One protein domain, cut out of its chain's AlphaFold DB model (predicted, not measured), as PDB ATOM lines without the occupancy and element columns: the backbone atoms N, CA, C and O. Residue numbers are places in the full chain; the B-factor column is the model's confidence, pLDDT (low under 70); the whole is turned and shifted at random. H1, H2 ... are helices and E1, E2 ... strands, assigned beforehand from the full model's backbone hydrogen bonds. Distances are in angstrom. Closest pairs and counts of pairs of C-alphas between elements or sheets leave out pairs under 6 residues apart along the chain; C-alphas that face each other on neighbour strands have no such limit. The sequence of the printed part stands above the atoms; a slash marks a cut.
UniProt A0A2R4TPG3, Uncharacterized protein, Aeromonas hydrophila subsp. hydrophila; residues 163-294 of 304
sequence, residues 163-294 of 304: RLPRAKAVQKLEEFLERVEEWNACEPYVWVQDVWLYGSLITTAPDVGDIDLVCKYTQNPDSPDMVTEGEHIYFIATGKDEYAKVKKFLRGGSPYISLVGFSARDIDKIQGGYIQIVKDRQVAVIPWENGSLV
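What this domain is: This is residues 163 to 294 of the 304 residues of an uncharacterized protein of Aeromonas hydrophila subsp. hydrophila (UniProt A0A2R4TPG3). A long helix, H1, runs along one face of a small, strongly twisted sheet of three strands, giving two layers, a helix over one face of a sheet. The short helix H4 packs on H1, while H3 lies away from the sheet at one end of the long axis, opposite the tail of residues 288 to 293. The printed part has 132 residues, with four named helices and three named strands in the order H1, E1, H2, E2, H3, H4, E3; the antiparallel sheet has the order E2, E1, E3. The class is mixed, helices and strands; the whole is compact, with a radius of gyration of the C-alphas of 15.4 A, but elongated, spanning 48 by 28 by 26 A.

How they stand to each other: H1, residues 166 to 185, is on the sheet at a height over the sheet of 9.7 A. It lies over E1, residues 190 to 198, and E2, residues 211 to 219, and runs along the strands, at 11 degrees to E1 on the local plane. E1 bends by 53 degrees at residue 193. H2, residues 199 to 202, only grazes the sheet; its closest C-alphas to E2 are those of Gly 199 and Asp 212, 5.8 A apart. E1, the inner strand, is antiparallel to E2, with N 191 and O 218 at 2.8 A and N 214 and O 196 at 2.9 A, within hydrogen-bond range. H3, residues 229 to 238, is apart from H1 and not on the sheet. H4, residues 244 to 251, touches H1 with H1's residues 176 to 183 alone, at a steep tilt of 44 degrees, opposite ways; the closest C-alphas, of Arg 179 and Leu 250, are 5.6 A apart. E3, residues 274 to 279, is antiparallel to E1, with N 197 and O 275 at 2.8 A. In H1, H3 and H4 every O i to N i+4 pair is within hydrogen-bond range; H2 is too short for such a pair.

Where its parts are: H1 begins at C-alpha 166 (93.425, 69.840, 53.002) and is 28.8 A long from first to last C-alpha. E1 measures 22.8 A, E2 25.1 A, H3 14.1 A, H4 10.5 A and H2 6.1 A. E3 measures 13.3 A and ends at C-alpha 279 (86.002, 53.595, 68.445).

The domain as a whole: The C-alphas farthest apart, of Gly 230 and Asn 290, are 49.7 A apart. The printed part has no cut. The link from H4 to E3, residues 252 to 273, is long; in it residues 257 to 258 pair in parallel with residues 211 to 212 of E2. The mean pLDDT of the printed part is 85.4, and residues 285 to 294 are under 70.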
ATOM      1  N   ARG A 163      99.079  66.081  45.080       86.75
ATOM      2  CA  ARG A 163      98.668  66.456  46.437       86.75
ATOM      3  C   ARG A 163      97.265  67.066  46.432       86.75
ATOM      4  O   ARG A 163      96.869  67.776  45.502       86.75
ATOM      5  N   LEU A 164      96.513  66.748  47.473       89.62
ATOM      6  CA  LEU A 164      95.134  67.141  47.676       89.62
ATOM      7  C   LEU A 164      95.087  68.325  48.651       89.62
ATOM      8  O   LEU A 164      95.650  68.215  49.739       89.62
ATOM      9  N   PRO A 165      94.405  69.439  48.318       91.62
ATOM     10  CA  PRO A 165      94.158  70.499  49.290       91.62
ATOM     11  C   PRO A 165      93.474  69.935  50.534       91.62
ATOM     12  O   PRO A 165      92.545  69.133  50.406       91.62
ATOM     13  N   ARG A 166      93.891  70.383  51.719       88.75
ATOM     14  CA  ARG A 166      93.425  69.840  53.002       88.75
ATOM     15  C   ARG A 166      91.901  69.771  53.119       88.75
ATOM     16  O   ARG A 166      91.378  68.724  53.470       88.75
ATOM     17  N   ALA A 167      91.184  70.823  52.716       88.62
ATOM     18  CA  ALA A 167      89.716  70.843  52.734       88.62
ATOM     19  C   ALA A 167      89.086  69.683  51.936       88.62
ATOM     20  O   ALA A 167      88.133  69.056  52.384       88.62
ATOM     21  N   LYS A 168      89.662  69.333  50.777       92.44
ATOM     22  CA  LYS A 168      89.201  68.182  49.987       92.44
ATOM     23  C   LYS A 168      89.589  66.846  50.616       92.44
ATOM     24  O   LYS A 168      88.924  65.847  50.365       92.44
ATOM     25  N   ALA A 169      90.682  66.800  51.376       92.50
ATOM     26  CA  ALA A 169      91.065  65.606  52.120       92.50
ATOM     27  C   ALA A 169      90.111  65.345  53.289       92.50
ATOM     28  O   ALA A 169      89.689  64.210  53.465       92.50
ATOM     29  N   VAL A 170      89.714  66.396  54.013       91.31
ATOM     30  CA  VAL A 170      88.693  66.318  55.069       91.31
ATOM     31  C   VAL A 170      87.371  65.806  54.499       91.31
ATOM     32  O   VAL A 170      86.879  64.790  54.973       91.31
ATOM     33  N   GLN A 171      86.887  66.382  53.393       91.81
ATOM     34  CA  GLN A 171      85.673  65.896  52.721       91.81
ATOM     35  C   GLN A 171      85.750  64.397  52.376       91.81
ATOM     36  O   GLN A 171      84.808  63.639  52.569       91.81
ATOM     37  N   LYS A 172      86.900  63.929  51.879       94.56
ATOM     38  CA  LYS A 172      87.093  62.507  51.552       94.56
ATOM     39  C   LYS A 172      87.167  61.599  52.773       94.56
ATOM     40  O   LYS A 172      86.868  60.412  52.647       94.56
ATOM     41  N   LEU A 173      87.625  62.125  53.905       94.56
ATOM     42  CA  LEU A 173      87.606  61.416  55.172       94.56
ATOM     43  C   LEU A 173      86.171  61.299  55.699       94.56
ATOM     44  O   LEU A 173      85.798  60.221  56.140       94.56
ATOM     45  N   GLU A 174      85.362  62.352  55.584       92.62
ATOM     46  CA  GLU A 174      83.931  62.325  55.925       92.62
ATOM     47  C   GLU A 174      83.186  61.283  55.076       92.62
ATOM     48  O   GLU A 174      82.600  60.360  55.632       92.62
ATOM     49  N   GLU A 175      83.354  61.305  53.747       94.94
ATOM     50  CA  GLU A 175      82.812  60.274  52.837       94.94
ATOM     51  C   GLU A 175      83.285  58.849  53.200       94.94
ATOM     52  O   GLU A 175      82.630  57.852  52.897       94.94
ATOM     53  N   PHE A 176      84.490  58.713  53.762       96.50
ATOM     54  CA  PHE A 176      84.992  57.427  54.239       96.50
ATOM     55  C   PHE A 176      84.283  56.992  55.527       96.50
ATOM     56  O   PHE A 176      83.954  55.814  55.643       96.50
ATOM     57  N   LEU A 177      84.054  57.911  56.466       95.00
ATOM     58  CA  LEU A 177      83.372  57.640  57.732       95.00
ATOM     59  C   LEU A 177      81.898  57.284  57.513       95.00
ATOM     60  O   LEU A 177      81.437  56.309  58.098       95.00
ATOM     61  N   GLU A 178      81.211  57.962  56.593       94.44
ATOM     62  CA  GLU A 178      79.854  57.590  56.160       94.44
ATOM     63  C   GLU A 178      79.815  56.135  55.671       94.44
ATOM     64  O   GLU A 178      79.003  55.333  56.126       94.44
ATOM     65  N   ARG A 179      80.779  55.726  54.831       96.50
ATOM     66  CA  ARG A 179      80.895  54.324  54.396       96.50
ATOM     67  C   ARG A 179      81.214  53.362  55.544       96.50
ATOM     68  O   ARG A 179      80.842  52.194  55.472       96.50
ATOM     69  N   VAL A 180      81.921  53.788  56.591       95.88
ATOM     70  CA  VAL A 180      82.133  52.938  57.777       95.88
ATOM     71  C   VAL A 180      80.801  52.664  58.476       95.88
ATOM     72  O   VAL A 180      80.527  51.511  58.814       95.88
ATOM     73  N   GLU A 181      79.973  53.691  58.656       94.75
ATOM     74  CA  GLU A 181      78.643  53.563  59.256       94.75
ATOM     75  C   GLU A 181      77.717  52.702  58.391       94.75
ATOM     76  O   GLU A 181      77.149  51.731  58.892       94.75
ATOM     77  N   GLU A 182      77.644  52.986  57.086       95.19
ATOM     78  CA  GLU A 182      76.870  52.198  56.118       95.19
ATOM     79  C   GLU A 182      77.262  50.718  56.155       95.19
ATOM     80  O   GLU A 182      76.403  49.844  56.255       95.19
ATOM     81  N   TRP A 183      78.566  50.422  56.118       94.69
ATOM     82  CA  TRP A 183      79.056  49.047  56.160       94.69
ATOM     83  C   TRP A 183      78.635  48.343  57.449       94.69
ATOM     84  O   TRP A 183      78.127  47.225  57.400       94.69
ATOM     85  N   ASN A 184      78.840  48.989  58.600       93.75
ATOM     86  CA  ASN A 184      78.525  48.412  59.904       93.75
ATOM     87  C   ASN A 184      77.015  48.222  60.130       93.75
ATOM     88  O   ASN A 184      76.645  47.337  60.901       93.75
ATOM     89  N   ALA A 185      76.164  49.001  59.455       91.75
ATOM     90  CA  ALA A 185      74.708  48.899  59.540       91.75
ATOM     91  C   ALA A 185      74.111  47.732  58.726       91.75
ATOM     92  O   ALA A 185      73.006  47.288  59.026       91.75
ATOM     93  N   CYS A 186      74.817  47.206  57.718       88.50
ATOM     94  CA  CYS A 186      74.308  46.165  56.813       88.50
ATOM     95  C   CYS A 186      74.613  44.718  57.255       88.50
ATOM     96  O   CYS A 186      74.829  43.863  56.398       88.50
ATOM     97  N   GLU A 187      74.682  44.440  58.564       82.50
ATOM     98  CA  GLU A 187      75.029  43.111  59.120       82.50
ATOM     99  C   GLU A 187      76.240  42.440  58.424       82.50
ATOM    100  O   GLU A 187      76.191  41.275  58.008       82.50
ATOM    101  N   PRO A 188      77.364  43.163  58.265       89.56
ATOM    102  CA  PRO A 188      78.474  42.700  57.442       89.56
ATOM    103  C   PRO A 188      79.157  41.488  58.072       89.56
ATOM    104  O   PRO A 188      79.158  41.361  59.290       89.56
ATOM    105  N   TYR A 189      79.846  40.664  57.280       89.62
ATOM    106  CA  TYR A 189      80.630  39.524  57.787       89.62
ATOM    107  C   TYR A 189      81.737  39.919  58.785       89.62
ATOM    108  O   TYR A 189      82.165  39.123  59.622       89.62
ATOM    109  N   VAL A 190      82.193  41.172  58.715       92.94
ATOM    110  CA  VAL A 190      83.123  41.793  59.661       92.94
ATOM    111  C   VAL A 190      82.695  43.224  59.936       92.94
ATOM    112  O   VAL A 190      82.386  43.973  59.008       92.94
ATOM    113  N   TRP A 191      82.750  43.637  61.196       94.44
ATOM    114  CA  TRP A 191      82.618  45.038  61.569       94.44
ATOM    115  C   TRP A 191      83.952  45.765  61.447       94.44
ATOM    116  O   TRP A 191      85.019  45.209  61.723       94.44
ATOM    117  N   VAL A 192      83.879  47.041  61.086       95.56
ATOM    118  CA  VAL A 192      84.966  47.999  61.281       95.56
ATOM    119  C   VAL A 192      84.877  48.480  62.728       95.56
ATOM    120  O   VAL A 192      84.046  49.327  63.051       95.56
ATOM    121  N   GLN A 193      85.689  47.890  63.606       95.44
ATOM    122  CA  GLN A 193      85.645  48.141  65.048       95.44
ATOM    123  C   GLN A 193      86.264  49.493  65.398       95.44
ATOM    124  O   GLN A 193      85.651  50.296  66.092       95.44
ATOM    125  N   ASP A 194      87.482  49.733  64.918       95.00
ATOM    126  CA  ASP A 194      88.258  50.923  65.249       95.00
ATOM    127  C   ASP A 194      88.961  51.449  63.995       95.00
ATOM    128  O   ASP A 194      89.377  50.669  63.127       95.00
ATOM    129  N   VAL A 195      89.130  52.769  63.915       95.25
ATOM    130  CA  VAL A 195      89.886  53.427  62.846       95.25
ATOM    131  C   VAL A 195      90.793  54.494  63.439       95.25
ATOM    132  O   VAL A 195      90.342  55.327  64.225       95.25
ATOM    133  N   TRP A 196      92.056  54.499  63.018       93.75
ATOM    134  CA  TRP A 196      93.037  55.516  63.387       93.75
ATOM    135  C   TRP A 196      93.540  56.256  62.155       93.75
ATOM    136  O   TRP A 196      93.985  55.633  61.192       93.75
ATOM    137  N   LEU A 197      93.485  57.583  62.212       92.75
ATOM    138  CA  LEU A 197      94.067  58.500  61.242       92.75
ATOM    139  C   LEU A 197      95.507  58.823  61.633       92.75
ATOM    140  O   LEU A 197      95.777  59.140  62.790       92.75
ATOM    141  N   TYR A 198      96.417  58.789  60.668       89.00
ATOM    142  CA  TYR A 198      97.809  59.191  60.854       89.00
ATOM    143  C   TYR A 198      98.337  59.935  59.621       89.00
ATOM    144  O   TYR A 198      97.587  60.275  58.702       89.00
ATOM    145  N   GLY A 199      99.635  60.238  59.619       85.75
ATOM    146  CA  GLY A 199     100.308  60.857  58.480       85.75
ATOM    147  C   GLY A 199      99.979  62.342  58.314       85.75
ATOM    148  O   GLY A 199      99.697  63.064  59.266       85.75
ATOM    149  N   SER A 200     100.051  62.841  57.082       87.19
ATOM    150  CA  SER A 200     100.042  64.294  56.847       87.19
ATOM    151  C   SER A 200      98.730  65.002  57.238       87.19
ATOM    152  O   SER A 200      98.761  66.185  57.584       87.19
ATOM    153  N   LEU A 201      97.586  64.303  57.270       88.75
ATOM    154  CA  LEU A 201      96.298  64.922  57.609       88.75
ATOM    155  C   LEU A 201      96.162  65.282  59.098       88.75
ATOM    156  O   LEU A 201      95.428  66.216  59.411       88.75
ATOM    157  N   ILE A 202      96.906  64.643  60.008       86.25
ATOM    158  CA  ILE A 202      96.898  65.023  61.436       86.25
ATOM    159  C   ILE A 202      97.804  66.226  61.748       86.25
ATOM    160  O   ILE A 202      97.808  66.727  62.867       86.25
ATOM    161  N   THR A 203      98.557  66.714  60.757       83.19
ATOM    162  CA  THR A 203      99.436  67.891  60.883       83.19
ATOM    163  C   THR A 203      98.726  69.185  60.461       83.19
ATOM    164  O   THR A 203      97.542  69.174  60.128       83.19
ATOM    165  N   THR A 204      99.447  70.307  60.411       79.69
ATOM    166  CA  THR A 204      98.962  71.598  59.883       79.69
ATOM    167  C   THR A 204      99.245  71.802  58.386       79.69
ATOM    168  O   THR A 204      99.044  72.899  57.868       79.69
ATOM    169  N   ALA A 205      99.700  70.768  57.663       81.38
ATOM    170  CA  ALA A 205     100.038  70.882  56.245       81.38
ATOM    171  C   ALA A 205      98.832  71.355  55.392       81.38
ATOM    172  O   ALA A 205      97.738  70.790  55.527       81.38
ATOM    173  N   PRO A 206      99.012  72.354  54.500       82.38
ATOM    174  CA  PRO A 206      97.925  72.936  53.698       82.38
ATOM    175  C   PRO A 206      97.416  71.998  52.594       82.38
ATOM    176  O   PRO A 206      96.281  72.119  52.121       82.38
ATOM    177  N   ASP A 207      98.244  71.040  52.192       87.56
ATOM    178  CA  ASP A 207      97.903  69.948  51.298       87.56
ATOM    179  C   ASP A 207      98.468  68.625  51.831       87.56
ATOM    180  O   ASP A 207      99.397  68.589  52.640       87.56
ATOM    181  N   VAL A 208      97.886  67.516  51.385       89.31
ATOM    182  CA  VAL A 208      98.248  66.159  51.812       89.31
ATOM    183  C   VAL A 208      98.442  65.260  50.597       89.31
ATOM    184  O   VAL A 208      97.819  65.467  49.555       89.31
ATOM    185  N   GLY A 209      99.327  64.270  50.695       86.25
ATOM    186  CA  GLY A 209      99.510  63.288  49.618       86.25
ATOM    187  C   GLY A 209      98.292  62.376  49.486       86.25
ATOM    188  O   GLY A 209      97.747  62.191  48.397       86.25
ATOM    189  N   ASP A 210      97.848  61.856  50.622       90.50
ATOM    190  CA  ASP A 210      96.703  60.979  50.804       90.50
ATOM    191  C   ASP A 210      96.263  60.973  52.281       90.50
ATOM    192  O   ASP A 210      96.750  61.753  53.100       90.50
ATOM    193  N   ILE A 211      95.255  60.159  52.581       93.19
ATOM    194  CA  ILE A 211      94.612  60.007  53.884       93.19
ATOM    195  C   ILE A 211      94.981  58.619  54.390       93.19
ATOM    196  O   ILE A 211      94.510  57.606  53.856       93.19
ATOM    197  N   ASP A 212      95.857  58.589  55.384       92.62
ATOM    198  CA  ASP A 212      96.432  57.371  55.930       92.62
ATOM    199  C   ASP A 212      95.621  56.859  57.117       92.62
ATOM    200  O   ASP A 212      95.483  57.532  58.140       92.62
ATOM    201  N   LEU A 213      95.068  55.655  56.972       94.94
ATOM    202  CA  LEU A 213      94.146  55.064  57.934       94.94
ATOM    203  C   LEU A 213      94.580  53.642  58.301       94.94
ATOM    204  O   LEU A 213      95.012  52.856  57.452       94.94
ATOM    205  N   VAL A 214      94.435  53.305  59.579       94.88
ATOM    206  CA  VAL A 214      94.514  51.935  60.096       94.88
ATOM    207  C   VAL A 214      93.118  51.516  60.510       94.88
ATOM    208  O   VAL A 214      92.480  52.219  61.285       94.88
ATOM    209  N   CYS A 215      92.655  50.365  60.031       95.12
ATOM    210  CA  CYS A 215      91.383  49.781  60.445       95.12
ATOM    211  C   CYS A 215      91.627  48.516  61.268       95.12
ATOM    212  O   CYS A 215      92.425  47.658  60.877       95.12
ATOM    213  N   LYS A 216      90.891  48.370  62.369       94.62
ATOM    214  CA  LYS A 216      90.724  47.100  63.074       94.62
ATOM    215  C   LYS A 216      89.369  46.513  62.720       94.62
ATOM    216  O   LYS A 216      88.350  47.195  62.807       94.62
ATOM    217  N   TYR A 217      89.379  45.240  62.355       93.50
ATOM    218  CA  TYR A 217      88.183  44.486  62.009       93.50
ATOM    219  C   TYR A 217      87.900  43.438  63.082       93.50
ATOM    220  O   TYR A 217      88.828  42.872  63.663       93.50
ATOM    221  N   THR A 218      86.625  43.172  63.330       91.81
ATOM    222  CA  THR A 218      86.159  42.100  64.219       91.81
ATOM    223  C   THR A 218      85.091  41.295  63.500       91.81
ATOM    224  O   THR A 218      84.284  41.867  62.768       91.81
ATOM    225  N   GLN A 219      85.082  39.978  63.691       90.00
ATOM    226  CA  GLN A 219      84.059  39.126  63.091       90.00
ATOM    227  C   GLN A 219      82.668  39.496  63.602       90.00
ATOM    228  O   GLN A 219      82.507  39.846  64.772       90.00
ATOM    229  N   ASN A 220      81.686  39.396  62.711       89.69
ATOM    230  CA  ASN A 220      80.277  39.451  63.060       89.69
ATOM    231  C   ASN A 220      79.717  38.018  63.038       89.69
ATOM    232  O   ASN A 220      79.486  37.489  61.948       89.69
ATOM    233  N   PRO A 221      79.525  37.375  64.203       85.31
ATOM    234  CA  PRO A 221      79.026  36.002  64.266       85.31
ATOM    235  C   PRO A 221      77.578  35.864  63.786       85.31
ATOM    236  O   PRO A 221      77.165  34.764  63.434       85.31
ATOM    237  N   ASP A 222      76.828  36.965  63.742       86.38
ATOM    238  CA  ASP A 222      75.422  36.975  63.340       86.38
ATOM    239  C   ASP A 222      75.253  37.175  61.825       86.38
ATOM    240  O   ASP A 222      74.141  37.102  61.306       86.38
ATOM    241  N   SER A 223      76.342  37.432  61.088       86.75
ATOM    242  CA  SER A 223      76.265  37.660  59.647       86.75
ATOM    243  C   SER A 223      75.971  36.361  58.885       86.75
ATOM    244  O   SER A 223      76.666  35.363  59.093       86.75
ATOM    245  N   PRO A 224      75.042  36.367  57.914       80.38
ATOM    246  CA  PRO A 224      74.820  35.217  57.036       80.38
ATOM    247  C   PRO A 224      76.015  34.942  56.106       80.38
ATOM    248  O   PRO A 224      76.167  33.827  55.615       80.38
ATOM    249  N   ASP A 225      76.869  35.948  55.894       82.06
ATOM    250  CA  ASP A 225      78.091  35.884  55.088       82.06
ATOM    251  C   ASP A 225      79.334  35.569  55.952       82.06
ATOM    252  O   ASP A 225      80.463  35.841  55.528       82.06
ATOM    253  N   MET A 226      79.161  35.073  57.188       79.12
ATOM    254  CA  MET A 226      80.285  34.788  58.082       79.12
ATOM    255  C   MET A 226      81.284  33.849  57.400       79.12
ATOM    256  O   MET A 226      80.941  32.763  56.935       79.12
ATOM    257  N   VAL A 227      82.543  34.283  57.375       77.44
ATOM    258  CA  VAL A 227      83.647  33.500  56.823       77.44
ATOM    259  C   VAL A 227      83.793  32.232  57.655       77.44
ATOM    260  O   VAL A 227      83.980  32.291  58.872       77.44
ATOM    261  N   THR A 228      83.712  31.081  56.999       80.38
ATOM    262  CA  THR A 228      83.907  29.789  57.658       80.38
ATOM    263  C   THR A 228      85.355  29.632  58.126       80.38
ATOM    264  O   THR A 228      86.280  30.220  57.563       80.38
ATOM    265  N   GLU A 229      85.597  28.776  59.121       79.12
ATOM    266  CA  GLU A 229      86.963  28.467  59.571       79.12
ATOM    267  C   GLU A 229      87.853  27.973  58.412       79.12
ATOM    268  O   GLU A 229      89.011  28.371  58.292       79.12
ATOM    269  N   GLY A 230      87.287  27.182  57.491       78.56
ATOM    270  CA  GLY A 230      87.984  26.721  56.288       78.56
ATOM    271  C   GLY A 230      88.383  27.855  55.337       78.56
ATOM    272  O   GLY A 230      89.488  27.839  54.794       78.56
ATOM    273  N   GLU A 231      87.530  28.863  55.155       80.00
ATOM    274  CA  GLU A 231      87.857  30.049  54.356       80.00
ATOM    275  C   GLU A 231      88.897  30.935  55.045       80.00
ATOM    276  O   GLU A 231      89.803  31.439  54.378       80.00
ATOM    277  N   HIS A 232      88.838  31.067  56.372       77.25
ATOM    278  CA  HIS A 232      89.855  31.779  57.145       77.25
ATOM    279  C   HIS A 232      91.237  31.120  56.986       77.25
ATOM    280  O   HIS A 232      92.221  31.783  56.649       77.25
ATOM    281  N   ILE A 233      91.298  29.788  57.113       76.38
ATOM    282  CA  ILE A 233      92.512  29.001  56.850       76.38
ATOM    283  C   ILE A 233      92.974  29.185  55.402       76.38
ATOM    284  O   ILE A 233      94.168  29.355  55.161       76.38
ATOM    285  N   TYR A 234      92.057  29.196  54.431       78.88
ATOM    286  CA  TYR A 234      92.394  29.438  53.030       78.88
ATOM    287  C   TYR A 234      93.016  30.825  52.812       78.88
ATOM    288  O   TYR A 234      94.021  30.932  52.104       78.88
ATOM    289  N   PHE A 235      92.474  31.884  53.420       79.88
ATOM    290  CA  PHE A 235      93.052  33.228  53.336       79.88
ATOM    291  C   PHE A 235      94.471  33.266  53.906       79.88
ATOM    292  O   PHE A 235      95.378  33.745  53.224       79.88
ATOM    293  N   ILE A 236      94.685  32.672  55.086       73.88
ATOM    294  CA  ILE A 236      96.012  32.556  55.710       73.88
ATOM    295  C   ILE A 236      96.971  31.774  54.804       73.88
ATOM    296  O   ILE A 236      98.045  32.267  54.467       73.88
ATOM    297  N   ALA A 237      96.575  30.575  54.370       70.81
ATOM    298  CA  ALA A 237      97.418  29.670  53.590       70.81
ATOM    299  C   ALA A 237      97.789  30.239  52.214       70.81
ATOM    300  O   ALA A 237      98.856  29.939  51.683       70.81
ATOM    301  N   THR A 238      96.915  31.058  51.626       74.44
ATOM    302  CA  THR A 238      97.151  31.676  50.313       74.44
ATOM    303  C   THR A 238      97.692  33.101  50.392       74.44
ATOM    304  O   THR A 238      97.983  33.691  49.350       74.44
ATOM    305  N   GLY A 239      97.816  33.675  51.593       72.06
ATOM    306  CA  GLY A 239      98.185  35.079  51.790       72.06
ATOM    307  C   GLY A 239      97.173  36.070  51.200       72.06
ATOM    308  O   GLY A 239      97.515  37.222  50.930       72.06
ATOM    309  N   LYS A 240      95.934  35.633  50.946       77.81
ATOM    310  CA  LYS A 240      94.863  36.502  50.454       77.81
ATOM    311  C   LYS A 240      94.311  37.344  51.603       77.81
ATOM    312  O   LYS A 240      94.119  36.865  52.712       77.81
ATOM    313  N   ASP A 241      94.022  38.607  51.309       82.75
ATOM    314  CA  ASP A 241      93.469  39.553  52.278       82.75
ATOM    315  C   ASP A 241      91.973  39.272  52.510       82.75
ATOM    316  O   ASP A 241      91.134  39.649  51.691       82.75
ATOM    317  N   GLU A 242      91.643  38.626  53.630       85.31
ATOM    318  CA  GLU A 242      90.266  38.363  54.096       85.31
ATOM    319  C   GLU A 242      89.400  39.639  54.122       85.31
ATOM    320  O   GLU A 242      88.191  39.621  53.869       85.31
ATOM    321  N   TYR A 243      90.026  40.796  54.351       89.69
ATOM    322  CA  TYR A 243      89.350  42.088  54.433       89.69
ATOM    323  C   TYR A 243      89.284  42.821  53.086       89.69
ATOM    324  O   TYR A 243      88.912  43.995  53.036       89.69
ATOM    325  N   ALA A 244      89.621  42.171  51.967       88.56
ATOM    326  CA  ALA A 244      89.636  42.816  50.655       88.56
ATOM    327  C   ALA A 244      88.270  43.411  50.257       88.56
ATOM    328  O   ALA A 244      88.231  44.508  49.692       88.56
ATOM    329  N   LYS A 245      87.153  42.727  50.564       90.19
ATOM    330  CA  LYS A 245      85.787  43.193  50.243       90.19
ATOM    331  C   LYS A 245      85.457  44.480  51.009       90.19
ATOM    332  O   LYS A 245      85.139  45.484  50.371       90.19
ATOM    333  N   VAL A 246      85.631  44.485  52.336       92.88
ATOM    334  CA  VAL A 246      85.407  45.682  53.167       92.88
ATOM    335  C   VAL A 246      86.359  46.821  52.792       92.88
ATOM    336  O   VAL A 246      85.915  47.938  52.552       92.88
ATOM    337  N   LYS A 247      87.659  46.556  52.607       94.56
ATOM    338  CA  LYS A 247      88.634  47.583  52.192       94.56
ATOM    339  C   LYS A 247      88.272  48.212  50.847       94.56
ATOM    340  O   LYS A 247      88.437  49.418  50.671       94.56
ATOM    341  N   LYS A 248      87.785  47.417  49.889       94.12
ATOM    342  CA  LYS A 248      87.330  47.921  48.586       94.12
ATOM    343  C   LYS A 248      86.111  48.831  48.737       94.12
ATOM    344  O   LYS A 248      86.104  49.896  48.120       94.12
ATOM    345  N   PHE A 249      85.134  48.430  49.551       95.44
ATOM    346  CA  PHE A 249      83.946  49.231  49.851       95.44
ATOM    347  C   PHE A 249      84.328  50.561  50.509       95.44
ATOM    348  O   PHE A 249      84.073  51.621  49.942       95.44
ATOM    349  N   LEU A 250      85.065  50.514  51.624       96.38
ATOM    350  CA  LEU A 250      85.462  51.699  52.390       96.38
ATOM    351  C   LEU A 250      86.290  52.700  51.572       96.38
ATOM    352  O   LEU A 250      86.147  53.912  51.732       96.38
ATOM    353  N   ARG A 251      87.145  52.218  50.658       95.19
ATOM    354  CA  ARG A 251      87.912  53.105  49.769       95.19
ATOM    355  C   ARG A 251      87.030  53.870  48.786       95.19
ATOM    356  O   ARG A 251      87.481  54.907  48.310       95.19
ATOM    357  N   GLY A 252      85.850  53.361  48.420       94.62
ATOM    358  CA  GLY A 252      84.957  54.003  47.448       94.62
ATOM    359  C   GLY A 252      85.629  54.318  46.104       94.62
ATOM    360  O   GLY A 252      85.319  55.319  45.469       94.62
ATOM    361  N   GLY A 253      86.645  53.542  45.708       91.94
ATOM    362  CA  GLY A 253      87.472  53.830  44.528       91.94
ATOM    363  C   GLY A 253      88.411  55.043  44.654       91.94
ATOM    364  O   GLY A 253      89.139  55.347  43.711       91.94
ATOM    365  N   SER A 254      88.455  55.718  45.806       92.19
ATOM    366  CA  SER A 254      89.316  56.876  46.030       92.19
ATOM    367  C   SER A 254      90.799  56.471  46.069       92.19
ATOM    368  O   SER A 254      91.210  55.659  46.911       92.19
ATOM    369  N   PRO A 255      91.659  57.055  45.210       90.56
ATOM    370  CA  PRO A 255      93.101  56.820  45.275       90.56
ATOM    371  C   PRO A 255      93.738  57.484  46.509       90.56
ATOM    372  O   PRO A 255      94.801  57.052  46.957       90.56
ATOM    373  N   TYR A 256      93.065  58.480  47.090       93.50
ATOM    374  CA  TYR A 256      93.524  59.234  48.257       93.50
ATOM    375  C   TYR A 256      93.237  58.538  49.588       93.50
ATOM    376  O   TYR A 256      93.754  58.979  50.596       93.50
ATOM    377  N   ILE A 257      92.463  57.451  49.621       94.62
ATOM    378  CA  ILE A 257      92.271  56.666  50.848       94.62
ATOM    379  C   ILE A 257      93.324  55.554  50.894       94.62
ATOM    380  O   ILE A 257      93.429  54.742  49.964       94.62
ATOM    381  N   SER A 258      94.140  55.536  51.947       92.25
ATOM    382  CA  SER A 258      95.182  54.539  52.200       92.25
ATOM    383  C   SER A 258      94.793  53.650  53.378       92.25
ATOM    384  O   SER A 258      94.735  54.111  54.508       92.25
ATOM    385  N   LEU A 259      94.536  52.367  53.106       91.12
ATOM    386  CA  LEU A 259      94.259  51.330  54.123       91.12
ATOM    387  C   LEU A 259      95.390  50.293  54.204       91.12
ATOM    388  O   LEU A 259      95.209  49.181  54.693       91.12
ATOM    389  N   VAL A 260      96.536  50.621  53.609       73.56
ATOM    390  CA  VAL A 260      97.673  49.724  53.403       73.56
ATOM    391  C   VAL A 260      98.926  50.429  53.903       73.56
ATOM    392  O   VAL A 260      99.608  51.122  53.155       73.56
ATOM    393  N   GLY A 261      99.209  50.274  55.194       76.19
ATOM    394  CA  GLY A 261     100.382  50.875  55.826       76.19
ATOM    395  C   GLY A 261     100.777  50.144  57.099       76.19
ATOM    396  O   GLY A 261     101.809  49.474  57.113       76.19
ATOM    397  N   PHE A 262      99.920  50.235  58.114       83.62
ATOM    398  CA  PHE A 262     100.079  49.585  59.412       83.62
ATOM    399  C   PHE A 262      98.885  48.680  59.709       83.62
ATOM    400  O   PHE A 262      97.777  48.914  59.220       83.62
ATOM    401  N   SER A 263      99.120  47.643  60.510       86.06
ATOM    402  CA  SER A 263      98.042  46.875  61.125       86.06
ATOM    403  C   SER A 263      97.634  47.527  62.445       86.06
ATOM    404  O   SER A 263      98.406  48.279  63.039       86.06
ATOM    405  N   ALA A 264      96.448  47.193  62.957       87.31
ATOM    406  CA  ALA A 264      96.020  47.660  64.276       87.31
ATOM    407  C   ALA A 264      96.959  47.220  65.421       87.31
ATOM    408  O   ALA A 264      96.934  47.813  66.494       87.31
ATOM    409  N   ARG A 265      97.788  46.190  65.203       85.56
ATOM    410  CA  ARG A 265      98.787  45.713  66.174       85.56
ATOM    411  C   ARG A 265     100.089  46.514  66.142       85.56
ATOM    412  O   ARG A 265     100.873  46.382  67.066       85.56
ATOM    413  N   ASP A 266     100.308  47.300  65.089       84.38
ATOM    414  CA  ASP A 266     101.542  48.054  64.835       84.38
ATOM    415  C   ASP A 266     101.334  49.571  64.966       84.38
ATOM    416  O   ASP A 266     102.130  50.360  64.458       84.38
ATOM    417  N   ILE A 267     100.231  49.995  65.584       84.38
ATOM    418  CA  ILE A 267      99.879  51.413  65.736       84.38
ATOM    419  C   ILE A 267     100.939  52.168  66.551       84.38
ATOM    420  O   ILE A 267     101.243  53.321  66.262       84.38
ATOM    421  N   ASP A 268     101.549  51.504  67.530       82.19
ATOM    422  CA  ASP A 268     102.650  52.014  68.350       82.19
ATOM    423  C   ASP A 268     103.926  52.309  67.544       82.19
ATOM    424  O   ASP A 268     104.758  53.113  67.963       82.19
ATOM    425  N   LYS A 269     104.070  51.706  66.358       79.69
ATOM    426  CA  LYS A 269     105.193  51.943  65.439       79.69
ATOM    427  C   LYS A 269     104.979  53.164  64.540       79.69
ATOM    428  O   LYS A 269     105.879  53.513  63.770       79.69
ATOM    429  N   ILE A 270     103.808  53.803  64.589       80.81
ATOM    430  CA  ILE A 270     103.503  54.982  63.774       80.81
ATOM    431  C   ILE A 270     104.250  56.194  64.335       80.81
ATOM    432  O   ILE A 270     103.909  56.752  65.378       80.81
ATOM    433  N   GLN A 271     105.267  56.634  63.600       77.69
ATOM    434  CA  GLN A 271     105.986  57.869  63.896       77.69
ATOM    435  C   GLN A 271     105.112  59.093  63.571       77.69
ATOM    436  O   GLN A 271     104.374  59.088  62.587       77.69
ATOM    437  N   GLY A 272     105.199  60.139  64.400       75.31
ATOM    438  CA  GLY A 272     104.398  61.368  64.281       75.31
ATOM    439  C   GLY A 272     102.987  61.294  64.869       75.31
ATOM    440  O   GLY A 272     102.249  62.273  64.801       75.31
ATOM    441  N   GLY A 273     102.631  60.163  65.486       83.75
ATOM    442  CA  GLY A 273     101.369  59.990  66.198       83.75
ATOM    443  C   GLY A 273     100.193  59.596  65.306       83.75
ATOM    444  O   GLY A 273     100.310  59.396  64.095       83.75
ATOM    445  N   TYR A 274      99.039  59.443  65.949       88.38
ATOM    446  CA  TYR A 274      97.785  59.028  65.335       88.38
ATOM    447  C   TYR A 274      96.599  59.524  66.170       88.38
ATOM    448  O   TYR A 274      96.734  59.843  67.352       88.38
ATOM    449  N   ILE A 275      95.417  59.551  65.559       88.62
ATOM    450  CA  ILE A 275      94.155  59.960  66.181       88.62
ATOM    451  C   ILE A 275      93.135  58.856  65.939       88.62
ATOM    452  O   ILE A 275      92.907  58.468  64.796       88.62
ATOM    453  N   GLN A 276      92.515  58.342  66.999       90.00
ATOM    454  CA  GLN A 276      91.412  57.396  66.852       90.00
ATOM    455  C   GLN A 276      90.139  58.148  66.457       90.00
ATOM    456  O   GLN A 276      89.671  59.004  67.201       90.00
ATOM    457  N   ILE A 277      89.595  57.823  65.288       92.31
ATOM    458  CA  ILE A 277      88.445  58.505  64.681       92.31
ATOM    459  C   ILE A 277      87.184  57.638  64.638       92.31
ATOM    460  O   ILE A 277      86.083  58.149  64.471       92.31
ATOM    461  N   VAL A 278      87.341  56.327  64.818       92.31
ATOM    462  CA  VAL A 278      86.247  55.390  65.084       92.31
ATOM    463  C   VAL A 278      86.669  54.540  66.269       92.31
ATOM    464  O   VAL A 278      87.788  54.011  66.283       92.31
ATOM    465  N   LYS A 279      85.791  54.421  67.260       91.25
ATOM    466  CA  LYS A 279      86.002  53.595  68.445       91.25
ATOM    467  C   LYS A 279      84.760  52.774  68.715       91.25
ATOM    468  O   LYS A 279      83.664  53.316  68.789       91.25
ATOM    469  N   ASP A 280      84.947  51.472  68.866       90.81
ATOM    470  CA  ASP A 280      83.855  50.547  69.157       90.81
ATOM    471  C   ASP A 280      82.663  50.685  68.187       90.81
ATOM    472  O   ASP A 280      81.495  50.635  68.578       90.81
ATOM    473  N   ARG A 281      82.991  50.835  66.894       92.12
ATOM    474  CA  ARG A 281      82.090  51.057  65.744       92.12
ATOM    475  C   ARG A 281      81.400  52.422  65.708       92.12
ATOM    476  O   ARG A 281      80.659  52.680  64.767       92.12
ATOM    477  N   GLN A 282      81.649  53.292  66.683       88.19
ATOM    478  CA  GLN A 282      81.101  54.644  66.715       88.19
ATOM    479  C   GLN A 282      82.103  55.633  66.129       88.19
ATOM    480  O   GLN A 282      83.269  55.673  66.534       88.19
ATOM    481  N   VAL A 283      81.645  56.433  65.167       83.00
ATOM    482  CA  VAL A 283      82.425  57.543  64.625       83.00
ATOM    483  C   VAL A 283      82.559  58.607  65.711       83.00
ATOM    484  O   VAL A 283      81.572  59.068  66.283       83.00
ATOM    485  N   ALA A 284      83.794  58.989  66.024       76.88
ATOM    486  CA  ALA A 284      84.039  60.119  66.901       76.88
ATOM    487  C   ALA A 284      83.754  61.413  66.130       76.88
ATOM    488  O   ALA A 284      84.192  61.565  64.988       76.88
ATOM    489  N   VAL A 285      83.056  62.367  66.753       61.59
ATOM    490  CA  VAL A 285      82.909  63.707  66.174       61.59
ATOM    491  C   VAL A 285      84.285  64.358  66.159       61.59
ATOM    492  O   VAL A 285      84.866  64.627  67.210       61.59
ATOM    493  N   ILE A 286      84.798  64.609  64.960       63.59
ATOM    494  CA  ILE A 286      86.038  65.347  64.770       63.59
ATOM    495  C   ILE A 286      85.666  66.776  64.369       63.59
ATOM    496  O   ILE A 286      85.287  66.996  63.218       63.59
ATOM    497  N   PRO A 287      85.739  67.758  65.278       55.12
ATOM    498  CA  PRO A 287      85.598  69.148  64.884       55.12
ATOM    499  C   PRO A 287      86.774  69.550  63.983       55.12
ATOM    500  O   PRO A 287      87.941  69.411  64.357       55.12
ATOM    501  N   TRP A 288      86.453  70.059  62.793       62.62
ATOM    502  CA  TRP A 288      87.407  70.656  61.861       62.62
ATOM    503  C   TRP A 288      87.128  72.163  61.762       62.62
ATOM    504  O   TRP A 288      86.246  72.576  61.012       62.62
ATOM    505  N   GLU A 289      87.861  73.015  62.486       52.78
ATOM    506  CA  GLU A 289      87.767  74.474  62.302       52.78
ATOM    507  C   GLU A 289      88.885  74.961  61.391       52.78
ATOM    508  O   GLU A 289      90.057  74.628  61.574       52.78
ATOM    509  N   ASN A 290      88.529  75.764  60.383       50.69
ATOM    510  CA  ASN A 290      89.478  76.302  59.400       50.69
ATOM    511  C   ASN A 290      90.370  75.214  58.769       50.69
ATOM    512  O   ASN A 290      91.532  75.441  58.433       50.69
ATOM    513  N   GLY A 291      89.817  74.007  58.629       48.94
ATOM    514  CA  GLY A 291      90.508  72.850  58.087       48.94
ATOM    515  C   GLY A 291      91.449  72.143  59.059       48.94
ATOM    516  O   GLY A 291      92.077  71.198  58.618       48.94
ATOM    517  N   SER A 292      91.565  72.522  60.333       45.16
ATOM    518  CA  SER A 292      92.401  71.822  61.325       45.16
ATOM    519  C   SER A 292      91.554  71.079  62.355       45.16
ATOM    520  O   SER A 292      90.468  71.534  62.700       45.16
ATOM    521  N   LEU A 293      92.077  69.957  62.856       55.03
ATOM    522  CA  LEU A 293      91.545  69.273  64.035       55.03
ATOM    523  C   LEU A 293      91.467  70.259  65.203       55.03
ATOM    524  O   LEU A 293      92.491  70.820  65.596       55.03
ATOM    525  N   VAL A 294      90.272  70.470  65.744       49.31
ATOM    526  CA  VAL A 294      90.089  71.250  66.973       49.31
ATOM    527  C   VAL A 294      90.305  70.325  68.162       49.31
ATOM    528  O   VAL A 294      89.884  69.166  68.136       49.31
TER     529      VAL A 294